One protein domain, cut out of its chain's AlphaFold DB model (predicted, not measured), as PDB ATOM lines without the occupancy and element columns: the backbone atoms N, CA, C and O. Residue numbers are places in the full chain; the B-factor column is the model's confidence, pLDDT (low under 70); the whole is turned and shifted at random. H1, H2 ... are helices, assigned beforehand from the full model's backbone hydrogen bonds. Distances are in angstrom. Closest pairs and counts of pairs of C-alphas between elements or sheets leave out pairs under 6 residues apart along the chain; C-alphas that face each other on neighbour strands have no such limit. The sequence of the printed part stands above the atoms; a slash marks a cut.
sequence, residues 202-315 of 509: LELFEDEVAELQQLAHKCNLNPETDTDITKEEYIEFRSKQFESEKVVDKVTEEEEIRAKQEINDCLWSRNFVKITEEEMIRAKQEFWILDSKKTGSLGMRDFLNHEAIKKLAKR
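AT A GLANCE: This is residues 202 to 315 of the 509 residues of the protein "EF-hand domain-containing protein" of Clytia hemisphaerica (UniProt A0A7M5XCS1). One long helix, H2, runs through the middle of a loosely joined set of five helices: H4 crosses its first half, H1 and H5 form a steeply crossed pair, and H3 folds back beyond its far end, touching no helix. Residues 264 to 271, of which 264 to 267 belong to H3, stick out free. The 114 printed residues hold five named helices, H1 to H5 in chain order, and no named strand; the class is all helix. The whole is only just compact, close to loose, with a radius of gyration of the C-alphas of 15.7 A and spans of 46 by 32 by 26 A.

IN THESE COORDINATES: H2, residues 231 to 248, measures 26.5 A and begins at C-alpha 231, (-39.730, 5.783, -12.188). H1 is residues 206 to 218, 18.2 A, beginning at (-30.777, -3.336, -37.619). H3 is residues 253 to 267, 20.5 A; H4 is residues 277 to 290, 20.1 A. H5, residues 300 to 314, 21.6 A, ends at (-27.281, -11.992, -25.040).

HOW THE PARTS SIT: H2 touches H4 with residues 231 to 239 alone, closest at the C-alphas of Ile 235 and Ala 283, 5.8 A, at a steep tilt of 56 degrees, opposite ways. H2 is near H1 and H3. H4 only just touches H5, with 3 pairs of C-alphas within 8 A, the closest Leu 290 and Asp 302, 6.8 A. H1 touches H5 at a steep tilt of 54 degrees; the C-alphas of Glu 208 and Lys 311 are closest, 7.5 A. H2 and H5 are apart. Residues 229 to 230 pair with 297 to 298, antiparallel. Every O i to N i+4 pair is within hydrogen-bond range in H1, H4 and H5; H2 has 12 of 14, H3 9 of 11.

THE WHOLE: The C-alphas farthest apart, Glu 254 and Lys 293, are 48.0 A apart. The printed part has no cut. The link H1 to H2 is long, 12 residues. Mean pLDDT of the printed part is 72.4, with residues 243 to 275 among those under 70.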
ATOM      1  N   LEU A 202     -25.617   2.186 -31.687       91.06
ATOM      2  CA  LEU A 202     -24.878   2.120 -32.955       91.06
ATOM      3  C   LEU A 202     -24.118   0.798 -33.162       91.06
ATOM      4  O   LEU A 202     -23.691   0.525 -34.280       91.06
ATOM      5  N   GLU A 203     -23.929  -0.004 -32.112       92.12
ATOM      6  CA  GLU A 203     -23.285  -1.326 -32.190       92.12
ATOM      7  C   GLU A 203     -24.315  -2.468 -32.326       92.12
ATOM      8  O   GLU A 203     -23.952  -3.647 -32.450       92.12
ATOM      9  N   LEU A 204     -25.608  -2.131 -32.292       91.31
ATOM     10  CA  LEU A 204     -26.700  -3.068 -32.523       91.31
ATOM     11  C   LEU A 204     -26.910  -3.327 -34.017       91.31
ATOM     12  O   LEU A 204     -26.673  -2.455 -34.853       91.31
ATOM     13  N   PHE A 205     -27.354  -4.536 -34.350       90.56
ATOM     14  CA  PHE A 205     -27.814  -4.856 -35.694       90.56
ATOM     15  C   PHE A 205     -29.184  -4.213 -35.955       90.56
ATOM     16  O   PHE A 205     -29.910  -3.856 -35.026       90.56
ATOM     17  N   GLU A 206     -29.540  -4.030 -37.229       89.62
ATOM     18  CA  GLU A 206     -30.777  -3.336 -37.619       89.62
ATOM     19  C   GLU A 206     -32.041  -4.015 -37.069       89.62
ATOM     20  O   GLU A 206     -32.979  -3.337 -36.653       89.62
ATOM     21  N   ASP A 207     -32.048  -5.347 -37.018       90.19
ATOM     22  CA  ASP A 207     -33.113  -6.158 -36.430       90.19
ATOM     23  C   ASP A 207     -33.229  -5.938 -34.916       90.19
ATOM     24  O   ASP A 207     -34.324  -5.699 -34.412       90.19
ATOM     25  N   GLU A 208     -32.116  -5.911 -34.187       90.69
ATOM     26  CA  GLU A 208     -32.128  -5.628 -32.747       90.69
ATOM     27  C   GLU A 208     -32.557  -4.189 -32.436       90.69
ATOM     28  O   GLU A 208     -33.259  -3.949 -31.451       90.69
ATOM     29  N   VAL A 209     -32.164  -3.218 -33.270       89.38
ATOM     30  CA  VAL A 209     -32.648  -1.835 -33.157       89.38
ATOM     31  C   VAL A 209     -34.157  -1.791 -33.382       89.38
ATOM     32  O   VAL A 209     -34.868  -1.162 -32.594       89.38
ATOM     33  N   ALA A 210     -34.665  -2.490 -34.400       87.50
ATOM     34  CA  ALA A 210     -36.097  -2.583 -34.658       87.50
ATOM     35  C   ALA A 210     -36.842  -3.244 -33.486       87.50
ATOM     36  O   ALA A 210     -37.906  -2.772 -33.084       87.50
ATOM     37  N   GLU A 211     -36.276  -4.286 -32.874       86.44
ATOM     38  CA  GLU A 211     -36.833  -4.905 -31.670       86.44
ATOM     39  C   GLU A 211     -36.877  -3.937 -30.482       86.44
ATOM     40  O   GLU A 211     -37.885  -3.888 -29.774       86.44
ATOM     41  N   LEU A 212     -35.819  -3.152 -30.258       85.06
ATOM     42  CA  LEU A 212     -35.799  -2.132 -29.206       85.06
ATOM     43  C   LEU A 212     -36.831  -1.030 -29.457       85.06
ATOM     44  O   LEU A 212     -37.515  -0.606 -28.527       85.06
ATOM     45  N   GLN A 213     -36.993  -0.595 -30.707       83.31
ATOM     46  CA  GLN A 213     -38.017   0.379 -31.086       83.31
ATOM     47  C   GLN A 213     -39.431  -0.173 -30.874       83.31
ATOM     48  O   GLN A 213     -40.287   0.510 -30.313       83.31
ATOM     49  N   GLN A 214     -39.679  -1.426 -31.263       81.75
ATOM     50  CA  GLN A 214     -40.955  -2.094 -31.011       81.75
ATOM     51  C   GLN A 214     -41.227  -2.247 -29.514       81.75
ATOM     52  O   GLN A 214     -42.367  -2.080 -29.081       81.75
ATOM     53  N   LEU A 215     -40.199  -2.557 -28.723       78.06
ATOM     54  CA  LEU A 215     -40.297  -2.653 -27.271       78.06
ATOM     55  C   LEU A 215     -40.650  -1.292 -26.654       78.06
ATOM     56  O   LEU A 215     -41.576  -1.221 -25.849       78.06
ATOM     57  N   ALA A 216     -39.991  -0.214 -27.083       77.88
ATOM     58  CA  ALA A 216     -40.314   1.145 -26.650       77.88
ATOM     59  C   ALA A 216     -41.770   1.516 -26.994       77.88
ATOM     60  O   ALA A 216     -42.535   1.913 -26.112       77.88
ATOM     61  N   HIS A 217     -42.192   1.275 -28.239       77.00
ATOM     62  CA  HIS A 217     -43.550   1.571 -28.700       77.00
ATOM     63  C   HIS A 217     -44.622   0.779 -27.933       77.00
ATOM     64  O   HIS A 217     -45.623   1.346 -27.502       77.00
ATOM     65  N   LYS A 218     -44.412  -0.528 -27.701       69.25
ATOM     66  CA  LYS A 218     -45.329  -1.375 -26.906       69.25
ATOM     67  C   LYS A 218     -45.527  -0.858 -25.480       69.25
ATOM     68  O   LYS A 218     -46.562  -1.115 -24.864       69.25
ATOM     69  N   CYS A 219     -44.553  -0.127 -24.958       64.81
ATOM     70  CA  CYS A 219     -44.585   0.421 -23.614       64.81
ATOM     71  C   CYS A 219     -45.023   1.889 -23.560       64.81
ATOM     72  O   CYS A 219     -44.926   2.488 -22.495       64.81
ATOM     73  N   ASN A 220     -45.547   2.446 -24.660       68.44
ATOM     74  CA  ASN A 220     -45.909   3.864 -24.805       68.44
ATOM     75  C   ASN A 220     -44.741   4.830 -24.550       68.44
ATOM     76  O   ASN A 220     -44.958   6.010 -24.281       68.44
ATOM     77  N   LEU A 221     -43.505   4.347 -24.658       71.06
ATOM     78  CA  LEU A 221     -42.333   5.202 -24.664       71.06
ATOM     79  C   LEU A 221     -42.203   5.739 -26.086       71.06
ATOM     80  O   LEU A 221     -42.098   4.958 -27.030       71.06
ATOM     81  N   ASN A 222     -42.252   7.059 -26.251       64.62
ATOM     82  CA  ASN A 222     -42.015   7.671 -27.551       64.62
ATOM     83  C   ASN A 222     -40.524   8.040 -27.669       64.62
ATOM     84  O   ASN A 222     -40.098   9.039 -27.084       64.62
ATOM     85  N   PRO A 223     -39.717   7.256 -28.410       63.06
ATOM     86  CA  PRO A 223     -38.294   7.532 -28.571       63.06
ATOM     87  C   PRO A 223     -38.012   8.816 -29.369       63.06
ATOM     88  O   PRO A 223     -36.884   9.299 -29.342       63.06
ATOM     89  N   GLU A 224     -39.009   9.381 -30.060       63.00
ATOM     90  CA  GLU A 224     -38.861  10.594 -30.870       63.00
ATOM     91  C   GLU A 224     -39.114  11.889 -30.088       63.00
ATOM     92  O   GLU A 224     -38.628  12.944 -30.493       63.00
ATOM     93  N   THR A 225     -39.861  11.843 -28.980       58.03
ATOM     94  CA  THR A 225     -40.215  13.058 -28.222       58.03
ATOM     95  C   THR A 225     -39.197  13.439 -27.151       58.03
ATOM     96  O   THR A 225     -39.408  14.444 -26.479       58.03
ATOM     97  N   ASP A 226     -38.109  12.670 -27.006       62.44
ATOM     98  CA  ASP A 226     -37.046  12.860 -25.999       62.44
ATOM     99  C   ASP A 226     -37.600  13.091 -24.579       62.44
ATOM    100  O   ASP A 226     -37.029  13.813 -23.765       62.44
ATOM    101  N   THR A 227     -38.773  12.514 -24.295       72.81
ATOM    102  CA  THR A 227     -39.449  12.692 -23.014       72.81
ATOM    103  C   THR A 227     -38.738  11.852 -21.965       72.81
ATOM    104  O   THR A 227     -38.497  10.661 -22.184       72.81
ATOM    105  N   ASP A 228     -38.431  12.460 -20.820       79.75
ATOM    106  CA  ASP A 228     -37.847  11.724 -19.708       79.75
ATOM    107  C   ASP A 228     -38.827  10.666 -19.181       79.75
ATOM    108  O   ASP A 228     -40.011  10.934 -18.978       79.75
ATOM    109  N   ILE A 229     -38.311   9.468 -18.924       83.19
ATOM    110  CA  ILE A 229     -39.053   8.317 -18.416       83.19
ATOM    111  C   ILE A 229     -39.063   8.383 -16.892       83.19
ATOM    112  O   ILE A 229     -38.012   8.330 -16.248       83.19
ATOM    113  N   THR A 230     -40.239   8.478 -16.291       85.62
ATOM    114  CA  THR A 230     -40.383   8.477 -14.831       85.62
ATOM    115  C   THR A 230     -40.135   7.090 -14.235       85.62
ATOM    116  O   THR A 230     -40.146   6.058 -14.913       85.62
ATOM    117  N   LYS A 231     -39.917   7.042 -12.919       83.31
ATOM    118  CA  LYS A 231     -39.730   5.783 -12.188       83.31
ATOM    119  C   LYS A 231     -40.925   4.847 -12.322       83.31
ATOM    120  O   LYS A 231     -40.750   3.639 -12.474       83.31
ATOM    121  N   GLU A 232     -42.127   5.396 -12.230       82.62
ATOM    122  CA  GLU A 232     -43.376   4.653 -12.327       82.62
ATOM    123  C   GLU A 232     -43.522   4.039 -13.727       82.62
ATOM    124  O   GLU A 232     -43.745   2.832 -13.838       82.62
ATOM    125  N   GLU A 233     -43.263   4.821 -14.779       82.69
ATOM    126  CA  GLU A 233     -43.274   4.347 -16.170       82.69
ATOM    127  C   GLU A 233     -42.225   3.255 -16.420       82.69
ATOM    128  O   GLU A 233     -42.516   2.265 -17.091       82.69
ATOM    129  N   TYR A 234     -41.024   3.370 -15.838       83.31
ATOM    130  CA  TYR A 234     -39.993   2.334 -15.952       83.31
ATOM    131  C   TYR A 234     -40.395   1.017 -15.264       83.31
ATOM    132  O   TYR A 234     -40.138  -0.073 -15.779       83.31
ATOM    133  N   ILE A 235     -41.040   1.084 -14.096       82.25
ATOM    134  CA  ILE A 235     -41.518  -0.119 -13.398       82.25
ATOM    135  C   ILE A 235     -42.644  -0.783 -14.197       82.25
ATOM    136  O   ILE A 235     -42.641  -2.006 -14.354       82.25
ATOM    137  N   GLU A 236     -43.579   0.002 -14.736       80.44
ATOM    138  CA  GLU A 236     -44.630  -0.509 -15.623       80.44
ATOM    139  C   GLU A 236     -44.047  -1.142 -16.890       80.44
ATOM    140  O   GLU A 236     -44.478  -2.224 -17.297       80.44
ATOM    141  N   PHE A 237     -43.031  -0.505 -17.476       81.75
ATOM    142  CA  PHE A 237     -42.261  -1.038 -18.594       81.75
ATOM    143  C   PHE A 237     -41.696  -2.427 -18.267       81.75
ATOM    144  O   PHE A 237     -41.973  -3.389 -18.990       81.75
ATOM    145  N   ARG A 238     -40.971  -2.567 -17.146       82.31
ATOM    146  CA  ARG A 238     -40.382  -3.853 -16.741       82.31
ATOM    147  C   ARG A 238     -41.457  -4.902 -16.462       82.31
ATOM    148  O   ARG A 238     -41.292  -6.045 -16.876       82.31
ATOM    149  N   SER A 239     -42.577  -4.529 -15.838       76.88
ATOM    150  CA  SER A 239     -43.699  -5.449 -15.589       76.88
ATOM    151  C   SER A 239     -44.242  -6.055 -16.886       76.88
ATOM    152  O   SER A 239     -44.328  -7.276 -17.004       76.88
ATOM    153  N   LYS A 240     -44.527  -5.217 -17.893       75.25
ATOM    154  CA  LYS A 240     -45.013  -5.669 -19.210       75.25
ATOM    155  C   LYS A 240     -43.988  -6.543 -19.938       75.25
ATOM    156  O   LYS A 240     -44.349  -7.520 -20.591       75.25
ATOM    157  N   GLN A 241     -42.702  -6.213 -19.816       73.25
ATOM    158  CA  GLN A 241     -41.623  -7.012 -20.393       73.25
ATOM    159  C   GLN A 241     -41.573  -8.419 -19.769       73.25
ATOM    160  O   GLN A 241     -41.528  -9.405 -20.507       73.25
ATOM    161  N   PHE A 242     -41.651  -8.530 -18.438       71.50
ATOM    162  CA  PHE A 242     -41.664  -9.827 -17.746       71.50
ATOM    163  C   PHE A 242     -42.888 -10.677 -18.094       71.50
ATOM    164  O   PHE A 242     -42.761 -11.892 -18.239       71.50
ATOM    165  N   GLU A 243     -44.060 -10.059 -18.251       67.12
ATOM    166  CA  GLU A 243     -45.259 -10.753 -18.733       67.12
ATOM    167  C   GLU A 243     -45.018 -11.368 -20.115       67.12
ATOM    168  O   GLU A 243     -45.337 -12.536 -20.330       67.12
ATOM    169  N   SER A 244     -44.383 -10.626 -21.029       63.12
ATOM    170  CA  SER A 244     -44.071 -11.135 -22.368       63.12
ATOM    171  C   SER A 244     -43.022 -12.258 -22.374       63.12
ATOM    172  O   SER A 244     -43.142 -13.182 -23.169       63.12
ATOM    173  N   GLU A 245     -42.029 -12.226 -21.475       63.78
ATOM    174  CA  GLU A 245     -40.961 -13.242 -21.390       63.78
ATOM    175  C   GLU A 245     -41.474 -14.549 -20.748       63.78
ATOM    176  O   GLU A 245     -41.186 -15.637 -21.243       63.78
ATOM    177  N   LYS A 246     -42.332 -14.469 -19.715       61.31
ATOM    178  CA  LYS A 246     -42.932 -15.650 -19.050       61.31
ATOM    179  C   LYS A 246     -43.825 -16.494 -19.966       61.31
ATOM    180  O   LYS A 246     -43.987 -17.686 -19.710       61.31
ATOM    181  N   VAL A 247     -44.407 -15.894 -21.005       55.34
ATOM    182  CA  VAL A 247     -45.232 -16.605 -21.997       55.34
ATOM    183  C   VAL A 247     -44.370 -17.425 -22.966       55.34
ATOM    184  O   VAL A 247     -44.837 -18.439 -23.474       55.34
ATOM    185  N   VAL A 248     -43.110 -17.038 -23.187       52.47
ATOM    186  CA  VAL A 248     -42.212 -17.686 -24.159       52.47
ATOM    187  C   VAL A 248     -41.514 -18.922 -23.574       52.47
ATOM    188  O   VAL A 248     -41.333 -19.910 -24.278       52.47
ATOM    189  N   ASP A 249     -41.194 -18.928 -22.278       48.22
ATOM    190  CA  ASP A 249     -40.392 -20.000 -21.655       48.22
ATOM    191  C   ASP A 249     -41.170 -21.288 -21.300       48.22
ATOM    192  O   ASP A 249     -40.581 -22.243 -20.789       48.22
ATOM    193  N   LYS A 250     -42.490 -21.352 -21.522       45.28
ATOM    194  CA  LYS A 250     -43.338 -22.435 -20.979       45.28
ATOM    195  C   LYS A 250     -44.155 -23.244 -21.976       45.28
ATOM    196  O   LYS A 250     -45.127 -23.868 -21.561       45.28
ATOM    197  N   VAL A 251     -43.813 -23.257 -23.259       44.25
ATOM    198  CA  VAL A 251     -44.821 -23.675 -24.228       44.25
ATOM    199  C   VAL A 251     -44.307 -24.609 -25.325       44.25
ATOM    200  O   VAL A 251     -43.504 -24.239 -26.176       44.25
ATOM    201  N   THR A 252     -44.845 -25.831 -25.317       57.94
ATOM    202  CA  THR A 252     -44.993 -26.673 -26.514       57.94
ATOM    203  C   THR A 252     -46.082 -26.074 -27.417       57.94
ATOM    204  O   THR A 252     -47.051 -25.526 -26.900       57.94
ATOM    205  N   GLU A 253     -45.971 -26.169 -28.750       55.69
ATOM    206  CA  GLU A 253     -46.877 -25.492 -29.715       55.69
ATOM    207  C   GLU A 253     -48.392 -25.660 -29.410       55.69
ATOM    208  O   GLU A 253     -49.194 -24.768 -29.692       55.69
ATOM    209  N   GLU A 254     -48.802 -26.762 -28.769       57.06
ATOM    210  CA  GLU A 254     -50.195 -27.047 -28.376       57.06
ATOM    211  C   GLU A 254     -50.671 -26.339 -27.088       57.06
ATOM    212  O   GLU A 254     -51.875 -26.144 -26.881       57.06
ATOM    213  N   GLU A 255     -49.757 -25.961 -26.198       57.62
ATOM    214  CA  GLU A 255     -50.047 -25.125 -25.028       57.62
ATOM    215  C   GLU A 255     -50.066 -23.637 -25.411       57.62
ATOM    216  O   GLU A 255     -50.762 -22.858 -24.767       57.62
ATOM    217  N   GLU A 256     -49.414 -23.248 -26.515       54.88
ATOM    218  CA  GLU A 256     -49.351 -21.855 -26.988       54.88
ATOM    219  C   GLU A 256     -50.686 -21.388 -27.513       54.88
ATOM    220  O   GLU A 256     -51.116 -20.276 -27.232       54.88
ATOM    221  N   ILE A 257     -51.359 -22.254 -28.267       60.59
ATOM    222  CA  ILE A 257     -52.656 -21.947 -28.860       60.59
ATOM    223  C   ILE A 257     -53.721 -21.847 -27.757       60.59
ATOM    224  O   ILE A 257     -54.549 -20.937 -27.796       60.59
ATOM    225  N   ARG A 258     -53.650 -22.704 -26.726       59.47
ATOM    226  CA  ARG A 258     -54.529 -22.630 -25.546       59.47
ATOM    227  C   ARG A 258     -54.235 -21.417 -24.672       59.47
ATOM    228  O   ARG A 258     -55.163 -20.686 -24.350       59.47
ATOM    229  N   ALA A 259     -52.967 -21.149 -24.361       57.03
ATOM    230  CA  ALA A 259     -52.573 -19.977 -23.588       57.03
ATOM    231  C   ALA A 259     -52.901 -18.680 -24.337       57.03
ATOM    232  O   ALA A 259     -53.386 -17.742 -23.725       57.03
ATOM    233  N   LYS A 260     -52.731 -18.617 -25.663       59.31
ATOM    234  CA  LYS A 260     -53.145 -17.459 -26.475       59.31
ATOM    235  C   LYS A 260     -54.662 -17.265 -26.479       59.31
ATOM    236  O   LYS A 260     -55.103 -16.120 -26.450       59.31
ATOM    237  N   GLN A 261     -55.458 -18.337 -26.483       56.00
ATOM    238  CA  GLN A 261     -56.918 -18.249 -26.354       56.00
ATOM    239  C   GLN A 261     -57.349 -17.824 -24.938       56.00
ATOM    240  O   GLN A 261     -58.161 -16.912 -24.812       56.00
ATOM    241  N   GLU A 262     -56.743 -18.369 -23.881       54.00
ATOM    242  CA  GLU A 262     -57.030 -17.987 -22.488       54.00
ATOM    243  C   GLU A 262     -56.513 -16.584 -22.127       54.00
ATOM    244  O   GLU A 262     -57.163 -15.858 -21.377       54.00
ATOM    245  N   ILE A 263     -55.379 -16.156 -22.689       55.00
ATOM    246  CA  ILE A 263     -54.843 -14.796 -22.542       55.00
ATOM    247  C   ILE A 263     -55.726 -13.804 -23.296       55.00
ATOM    248  O   ILE A 263     -55.965 -12.721 -22.774       55.00
ATOM    249  N   ASN A 264     -56.259 -14.154 -24.472       52.66
ATOM    250  CA  ASN A 264     -57.208 -13.301 -25.190       52.66
ATOM    251  C   ASN A 264     -58.530 -13.136 -24.413       52.66
ATOM    252  O   ASN A 264     -59.070 -12.034 -24.371       52.66
ATOM    253  N   ASP A 265     -58.985 -14.174 -23.704       46.00
ATOM    254  CA  ASP A 265     -60.147 -14.090 -22.808       46.00
ATOM    255  C   ASP A 265     -59.832 -13.349 -21.484       46.00
ATOM    256  O   ASP A 265     -60.687 -12.644 -20.936       46.00
ATOM    257  N   CYS A 266     -58.588 -13.407 -20.989       46.72
ATOM    258  CA  CYS A 266     -58.129 -12.651 -19.812       46.72
ATOM    259  C   CYS A 266     -57.776 -11.180 -20.110       46.72
ATOM    260  O   CYS A 266     -57.889 -10.335 -19.217       46.72
ATOM    261  N   LEU A 267     -57.394 -10.845 -21.347       47.03
ATOM    262  CA  LEU A 267     -56.995  -9.500 -21.794       47.03
ATOM    263  C   LEU A 267     -58.124  -8.469 -21.660       47.03
ATOM    264  O   LEU A 267     -57.857  -7.285 -21.454       47.03
ATOM    265  N   TRP A 268     -59.385  -8.910 -21.690       44.44
ATOM    266  CA  TRP A 268     -60.551  -8.050 -21.456       44.44
ATOM    267  C   TRP A 268     -60.935  -7.919 -19.975       44.44
ATOM    268  O   TRP A 268     -61.715  -7.037 -19.617       44.44
ATOM    269  N   SER A 269     -60.349  -8.735 -19.095       41.00
ATOM    270  CA  SER A 269     -60.688  -8.802 -17.669       41.00
ATOM    271  C   SER A 269     -59.564  -8.303 -16.766       41.00
ATOM    272  O   SER A 269     -59.277  -8.945 -15.769       41.00
ATOM    273  N   ARG A 270     -58.933  -7.167 -17.100       42.34
ATOM    274  CA  ARG A 270     -58.278  -6.200 -16.181       42.34
ATOM    275  C   ARG A 270     -57.590  -6.776 -14.918       42.34
ATOM    276  O   ARG A 270     -57.623  -6.151 -13.861       42.34
ATOM    277  N   ASN A 271     -56.948  -7.936 -15.026       40.38
ATOM    278  CA  ASN A 271     -56.223  -8.593 -13.950       40.38
ATOM    279  C   ASN A 271     -54.746  -8.369 -14.223       40.38
ATOM    280  O   ASN A 271     -54.080  -9.150 -14.893       40.38
ATOM    281  N   PHE A 272     -54.286  -7.228 -13.713       44.06
ATOM    282  CA  PHE A 272     -52.887  -6.880 -13.522       44.06
ATOM    283  C   PHE A 272     -52.169  -8.108 -12.944       44.06
ATOM    284  O   PHE A 272     -52.420  -8.480 -11.791       44.06
ATOM    285  N   VAL A 273     -51.314  -8.770 -13.726       50.03
ATOM    286  CA  VAL A 273     -50.393  -9.754 -13.161       50.03
ATOM    287  C   VAL A 273     -49.502  -8.943 -12.232       50.03
ATOM    288  O   VAL A 273     -48.702  -8.123 -12.668       50.03
ATOM    289  N   LYS A 274     -49.718  -9.072 -10.921       55.06
ATOM    290  CA  LYS A 274     -48.877  -8.389  -9.942       55.06
ATOM    291  C   LYS A 274     -47.458  -8.906 -10.143       55.06
ATOM    292  O   LYS A 274     -47.180 -10.061  -9.821       55.06
ATOM    293  N   ILE A 275     -46.589  -8.050 -10.679       65.31
ATOM    294  CA  ILE A 275     -45.140  -8.204 -10.590       65.31
ATOM    295  C   ILE A 275     -44.796  -8.653  -9.166       65.31
ATOM    296  O   ILE A 275     -45.361  -8.140  -8.190       65.31
ATOM    297  N   THR A 276     -43.936  -9.659  -9.035       75.38
ATOM    298  CA  THR A 276     -43.540 -10.120  -7.700       75.38
ATOM    299  C   THR A 276     -42.816  -8.991  -6.968       75.38
ATOM    300  O   THR A 276     -42.204  -8.118  -7.589       75.38
ATOM    301  N   GLU A 277     -42.869  -8.989  -5.637       75.69
ATOM    302  CA  GLU A 277     -42.191  -7.961  -4.837       75.69
ATOM    303  C   GLU A 277     -40.684  -7.910  -5.147       75.69
ATOM    304  O   GLU A 277     -40.109  -6.832  -5.289       75.69
ATOM    305  N   GLU A 278     -40.065  -9.067  -5.389       74.50
ATOM    306  CA  GLU A 278     -38.662  -9.193  -5.790       74.50
ATOM    307  C   GLU A 278     -38.366  -8.582  -7.170       74.50
ATOM    308  O   GLU A 278     -37.371  -7.879  -7.347       74.50
ATOM    309  N   GLU A 279     -39.214  -8.824  -8.175       76.31
ATOM    310  CA  GLU A 279     -39.094  -8.205  -9.506       76.31
ATOM    311  C   GLU A 279     -39.283  -6.682  -9.430       76.31
ATOM    312  O   GLU A 279     -38.546  -5.934 -10.073       76.31
ATOM    313  N   MET A 280     -40.200  -6.202  -8.585       74.94
ATOM    314  CA  MET A 280     -40.411  -4.770  -8.369       74.94
ATOM    315  C   MET A 280     -39.204  -4.107  -7.691       74.94
ATOM    316  O   MET A 280     -38.806  -3.005  -8.074       74.94
ATOM    317  N   ILE A 281     -38.617  -4.754  -6.678       76.06
ATOM    318  CA  ILE A 281     -37.408  -4.265  -6.002       76.06
ATOM    319  C   ILE A 281     -36.244  -4.193  -6.996       76.06
ATOM    320  O   ILE A 281     -35.545  -3.181  -7.026       76.06
ATOM    321  N   ARG A 282     -36.083  -5.201  -7.859       76.00
ATOM    322  CA  ARG A 282     -35.051  -5.206  -8.910       76.00
ATOM    323  C   ARG A 282     -35.249  -4.094  -9.932       76.00
ATOM    324  O   ARG A 282     -34.322  -3.327 -10.168       76.00
ATOM    325  N   ALA A 283     -36.462  -3.930 -10.462       80.44
ATOM    326  CA  ALA A 283     -36.768  -2.845 -11.394       80.44
ATOM    327  C   ALA A 283     -36.500  -1.465 -10.769       80.44
ATOM    328  O   ALA A 283     -35.940  -0.583 -11.417       80.44
ATOM    329  N   LYS A 284     -36.826  -1.287  -9.481       80.50
ATOM    330  CA  LYS A 284     -36.469  -0.069  -8.742       80.50
ATOM    331  C   LYS A 284     -34.957   0.112  -8.671       80.50
ATOM    332  O   LYS A 284     -34.487   1.207  -8.945       80.50
ATOM    333  N   GLN A 285     -34.206  -0.920  -8.291       79.25
ATOM    334  CA  GLN A 285     -32.745  -0.849  -8.200       79.25
ATOM    335  C   GLN A 285     -32.118  -0.476  -9.547       79.25
ATOM    336  O   GLN A 285     -31.322   0.456  -9.584       79.25
ATOM    337  N   GLU A 286     -32.526  -1.128 -10.638       78.88
ATOM    338  CA  GLU A 286     -32.085  -0.796 -12.000       78.88
ATOM    339  C   GLU A 286     -32.336   0.678 -12.328       78.88
ATOM    340  O   GLU A 286     -31.421   1.370 -12.769       78.88
ATOM    341  N   PHE A 287     -33.536   1.186 -12.035       82.69
ATOM    342  CA  PHE A 287     -33.857   2.596 -12.243       82.69
ATOM    343  C   PHE A 287     -32.893   3.527 -11.496       82.69
ATOM    344  O   PHE A 287     -32.377   4.474 -12.081       82.69
ATOM    345  N   TRP A 288     -32.601   3.243 -10.222       81.06
ATOM    346  CA  TRP A 288     -31.671   4.051  -9.421       81.06
ATOM    347  C   TRP A 288     -30.244   4.055  -9.973       81.06
ATOM    348  O   TRP A 288     -29.526   5.035  -9.798       81.06
ATOM    349  N   ILE A 289     -29.823   2.969 -10.618       76.75
ATOM    350  CA  ILE A 289     -28.499   2.870 -11.244       76.75
ATOM    351  C   ILE A 289     -28.455   3.693 -12.533       76.75
ATOM    352  O   ILE A 289     -27.453   4.350 -12.815       76.75
ATOM    353  N   LEU A 290     -29.540   3.678 -13.307       78.50
ATOM    354  CA  LEU A 290     -29.657   4.450 -14.544       78.50
ATOM    355  C   LEU A 290     -29.812   5.949 -14.288       78.50
ATOM    356  O   LEU A 290     -29.263   6.769 -15.031       78.50
ATOM    357  N   ASP A 291     -30.497   6.310 -13.205       81.62
ATOM    358  CA  ASP A 291     -30.684   7.687 -12.771       81.62
ATOM    359  C   ASP A 291     -29.472   8.175 -11.965       81.62
ATOM    360  O   ASP A 291     -29.547   8.558 -10.795       81.62
ATOM    361  N   SER A 292     -28.312   8.189 -12.622       68.00
ATOM    362  CA  SER A 292     -27.058   8.654 -12.023       68.00
ATOM    363  C   SER A 292     -27.135  10.109 -11.537       68.00
ATOM    364  O   SER A 292     -26.324  10.532 -10.713       68.00
ATOM    365  N   LYS A 293     -28.076  10.900 -12.073       69.94
ATOM    366  CA  LYS A 293     -28.279  12.312 -11.728       69.94
ATOM    367  C   LYS A 293     -29.268  12.502 -10.572       69.94
ATOM    368  O   LYS A 293     -29.379  13.624 -10.084       69.94
ATOM    369  N   LYS A 294     -29.929  11.433 -10.107       76.69
ATOM    370  CA  LYS A 294     -31.004  11.471  -9.101       76.69
ATOM    371  C   LYS A 294     -32.112  12.457  -9.486       76.69
ATOM    372  O   LYS A 294     -32.672  13.131  -8.621       76.69
ATOM    373  N   THR A 295     -32.390  12.587 -10.782       78.50
ATOM    374  CA  THR A 295     -33.416  13.495 -11.304       78.50
ATOM    375  C   THR A 295     -34.826  12.976 -11.043       78.50
ATOM    376  O   THR A 295     -35.777  13.750 -11.098       78.50
ATOM    377  N   GLY A 296     -34.976  11.689 -10.715       80.12
ATOM    378  CA  GLY A 296     -36.267  11.009 -10.618       80.12
ATOM    379  C   GLY A 296     -36.857  10.660 -11.986       80.12
ATOM    380  O   GLY A 296     -37.983  10.167 -12.063       80.12
ATOM    381  N   SER A 297     -36.096  10.898 -13.053       83.50
ATOM    382  CA  SER A 297     -36.465  10.669 -14.442       83.50
ATOM    383  C   SER A 297     -35.232  10.223 -15.238       83.50
ATOM    384  O   SER A 297     -34.110  10.643 -14.940       83.50
ATOM    385  N   LEU A 298     -35.425   9.340 -16.217       83.00
ATOM    386  CA  LEU A 298     -34.380   8.810 -17.091       83.00
ATOM    387  C   LEU A 298     -34.485   9.436 -18.474       83.00
ATOM    388  O   LEU A 298     -35.542   9.378 -19.096       83.00
ATOM    389  N   GLY A 299     -33.374   9.941 -19.001       81.94
ATOM    390  CA  GLY A 299     -33.334  10.360 -20.398       81.94
ATOM    391  C   GLY A 299     -33.517   9.163 -21.333       81.94
ATOM    392  O   GLY A 299     -33.013   8.066 -21.062       81.94
ATOM    393  N   MET A 300     -34.173   9.372 -22.477       83.38
ATOM    394  CA  MET A 300     -34.417   8.311 -23.463       83.38
ATOM    395  C   MET A 300     -33.118   7.620 -23.902       83.38
ATOM    396  O   MET A 300     -33.041   6.395 -23.995       83.38
ATOM    397  N   ARG A 301     -32.049   8.397 -24.101       81.44
ATOM    398  CA  ARG A 301     -30.726   7.871 -24.458       81.44
ATOM    399  C   ARG A 301     -30.152   6.917 -23.405       81.44
ATOM    400  O   ARG A 301     -29.490   5.947 -23.766       81.44
ATOM    401  N   ASP A 302     -30.396   7.178 -22.125       83.56
ATOM    402  CA  ASP A 302     -29.895   6.344 -21.029       83.56
ATOM    403  C   ASP A 302     -30.606   5.000 -20.989       83.56
ATOM    404  O   ASP A 302     -29.970   3.951 -20.878       83.56
ATOM    405  N   PHE A 303     -31.925   5.044 -21.153       85.25
ATOM    406  CA  PHE A 303     -32.756   3.861 -21.278       85.25
ATOM    407  C   PHE A 303     -32.348   3.005 -22.486       85.25
ATOM    408  O   PHE A 303     -32.108   1.807 -22.343       85.25
ATOM    409  N   LEU A 304     -32.186   3.618 -23.664       86.44
ATOM    410  CA  LEU A 304     -31.796   2.899 -24.879       86.44
ATOM    411  C   LEU A 304     -30.398   2.285 -24.769       86.44
ATOM    412  O   LEU A 304     -30.208   1.137 -25.160       86.44
ATOM    413  N   ASN A 305     -29.427   3.008 -24.208       87.56
ATOM    414  CA  ASN A 305     -28.084   2.475 -23.981       87.56
ATOM    415  C   ASN A 305     -28.096   1.289 -23.002       87.56
ATOM    416  O   ASN A 305     -27.373   0.315 -23.204       87.56
ATOM    417  N   HIS A 306     -28.928   1.338 -21.962       85.38
ATOM    418  CA  HIS A 306     -29.086   0.229 -21.024       85.38
ATOM    419  C   HIS A 306     -29.685  -1.018 -21.678       85.38
ATOM    420  O   HIS A 306     -29.141  -2.115 -21.540       85.38
ATOM    421  N   GLU A 307     -30.777  -0.858 -22.426       86.38
ATOM    422  CA  GLU A 307     -31.398  -1.977 -23.134       86.38
ATOM    423  C   GLU A 307     -30.494  -2.503 -24.265       86.38
ATOM    424  O   GLU A 307     -30.456  -3.710 -24.510       86.38
ATOM    425  N   ALA A 308     -29.677  -1.644 -24.883       90.00
ATOM    426  CA  ALA A 308     -28.640  -2.062 -25.823       90.00
ATOM    427  C   ALA A 308     -27.589  -2.962 -25.157       90.00
ATOM    428  O   ALA A 308     -27.265  -4.010 -25.709       90.00
ATOM    429  N   ILE A 309     -27.106  -2.632 -23.951       88.81
ATOM    430  CA  ILE A 309     -26.179  -3.504 -23.203       88.81
ATOM    431  C   ILE A 309     -26.828  -4.860 -22.916       88.81
ATOM    432  O   ILE A 309     -26.185  -5.891 -23.104       88.81
ATOM    433  N   LYS A 310     -28.106  -4.888 -22.510       85.75
ATOM    434  CA  LYS A 310     -28.845  -6.144 -22.286       85.75
ATOM    435  C   LYS A 310     -28.928  -6.998 -23.548       85.75
ATOM    436  O   LYS A 310     -28.756  -8.212 -23.469       85.75
ATOM    437  N   LYS A 311     -29.190  -6.382 -24.704       89.00
ATOM    438  CA  LYS A 311     -29.213  -7.068 -26.005       89.00
ATOM    439  C   LYS A 311     -27.828  -7.588 -26.388       89.00
ATOM    440  O   LYS A 311     -27.694  -8.775 -26.665       89.00
ATOM    441  N   LEU A 312     -26.799  -6.746 -26.294       88.62
ATOM    442  CA  LEU A 312     -25.410  -7.130 -26.553       88.62
ATOM    443  C   LEU A 312     -24.984  -8.301 -25.668       88.62
ATOM    444  O   LEU A 312     -24.415  -9.266 -26.156       88.62
ATOM    445  N   ALA A 313     -25.324  -8.281 -24.385       86.56
ATOM    446  CA  ALA A 313     -24.926  -9.331 -23.461       86.56
ATOM    447  C   ALA A 313     -25.606 -10.694 -23.730       86.56
ATOM    448  O   ALA A 313     -25.127 -11.717 -23.244       86.56
ATOM    449  N   LYS A 314     -26.681 -10.740 -24.536       87.50
ATOM    450  CA  LYS A 314     -27.281 -11.992 -25.040       87.50
ATOM    451  C   LYS A 314     -26.540 -12.571 -26.253       87.50
ATOM    452  O   LYS A 314     -26.759 -13.735 -26.586       87.50
ATOM    453  N   ARG A 315     -25.690 -11.788 -26.922       87.88
ATOM    454  CA  ARG A 315     -24.889 -12.250 -28.065       87.88
ATOM    455  C   ARG A 315     -23.756 -13.178 -27.614       87.88
ATOM    456  O   ARG A 315     -23.314 -13.108 -26.466       87.88
TER     457      ARG A 315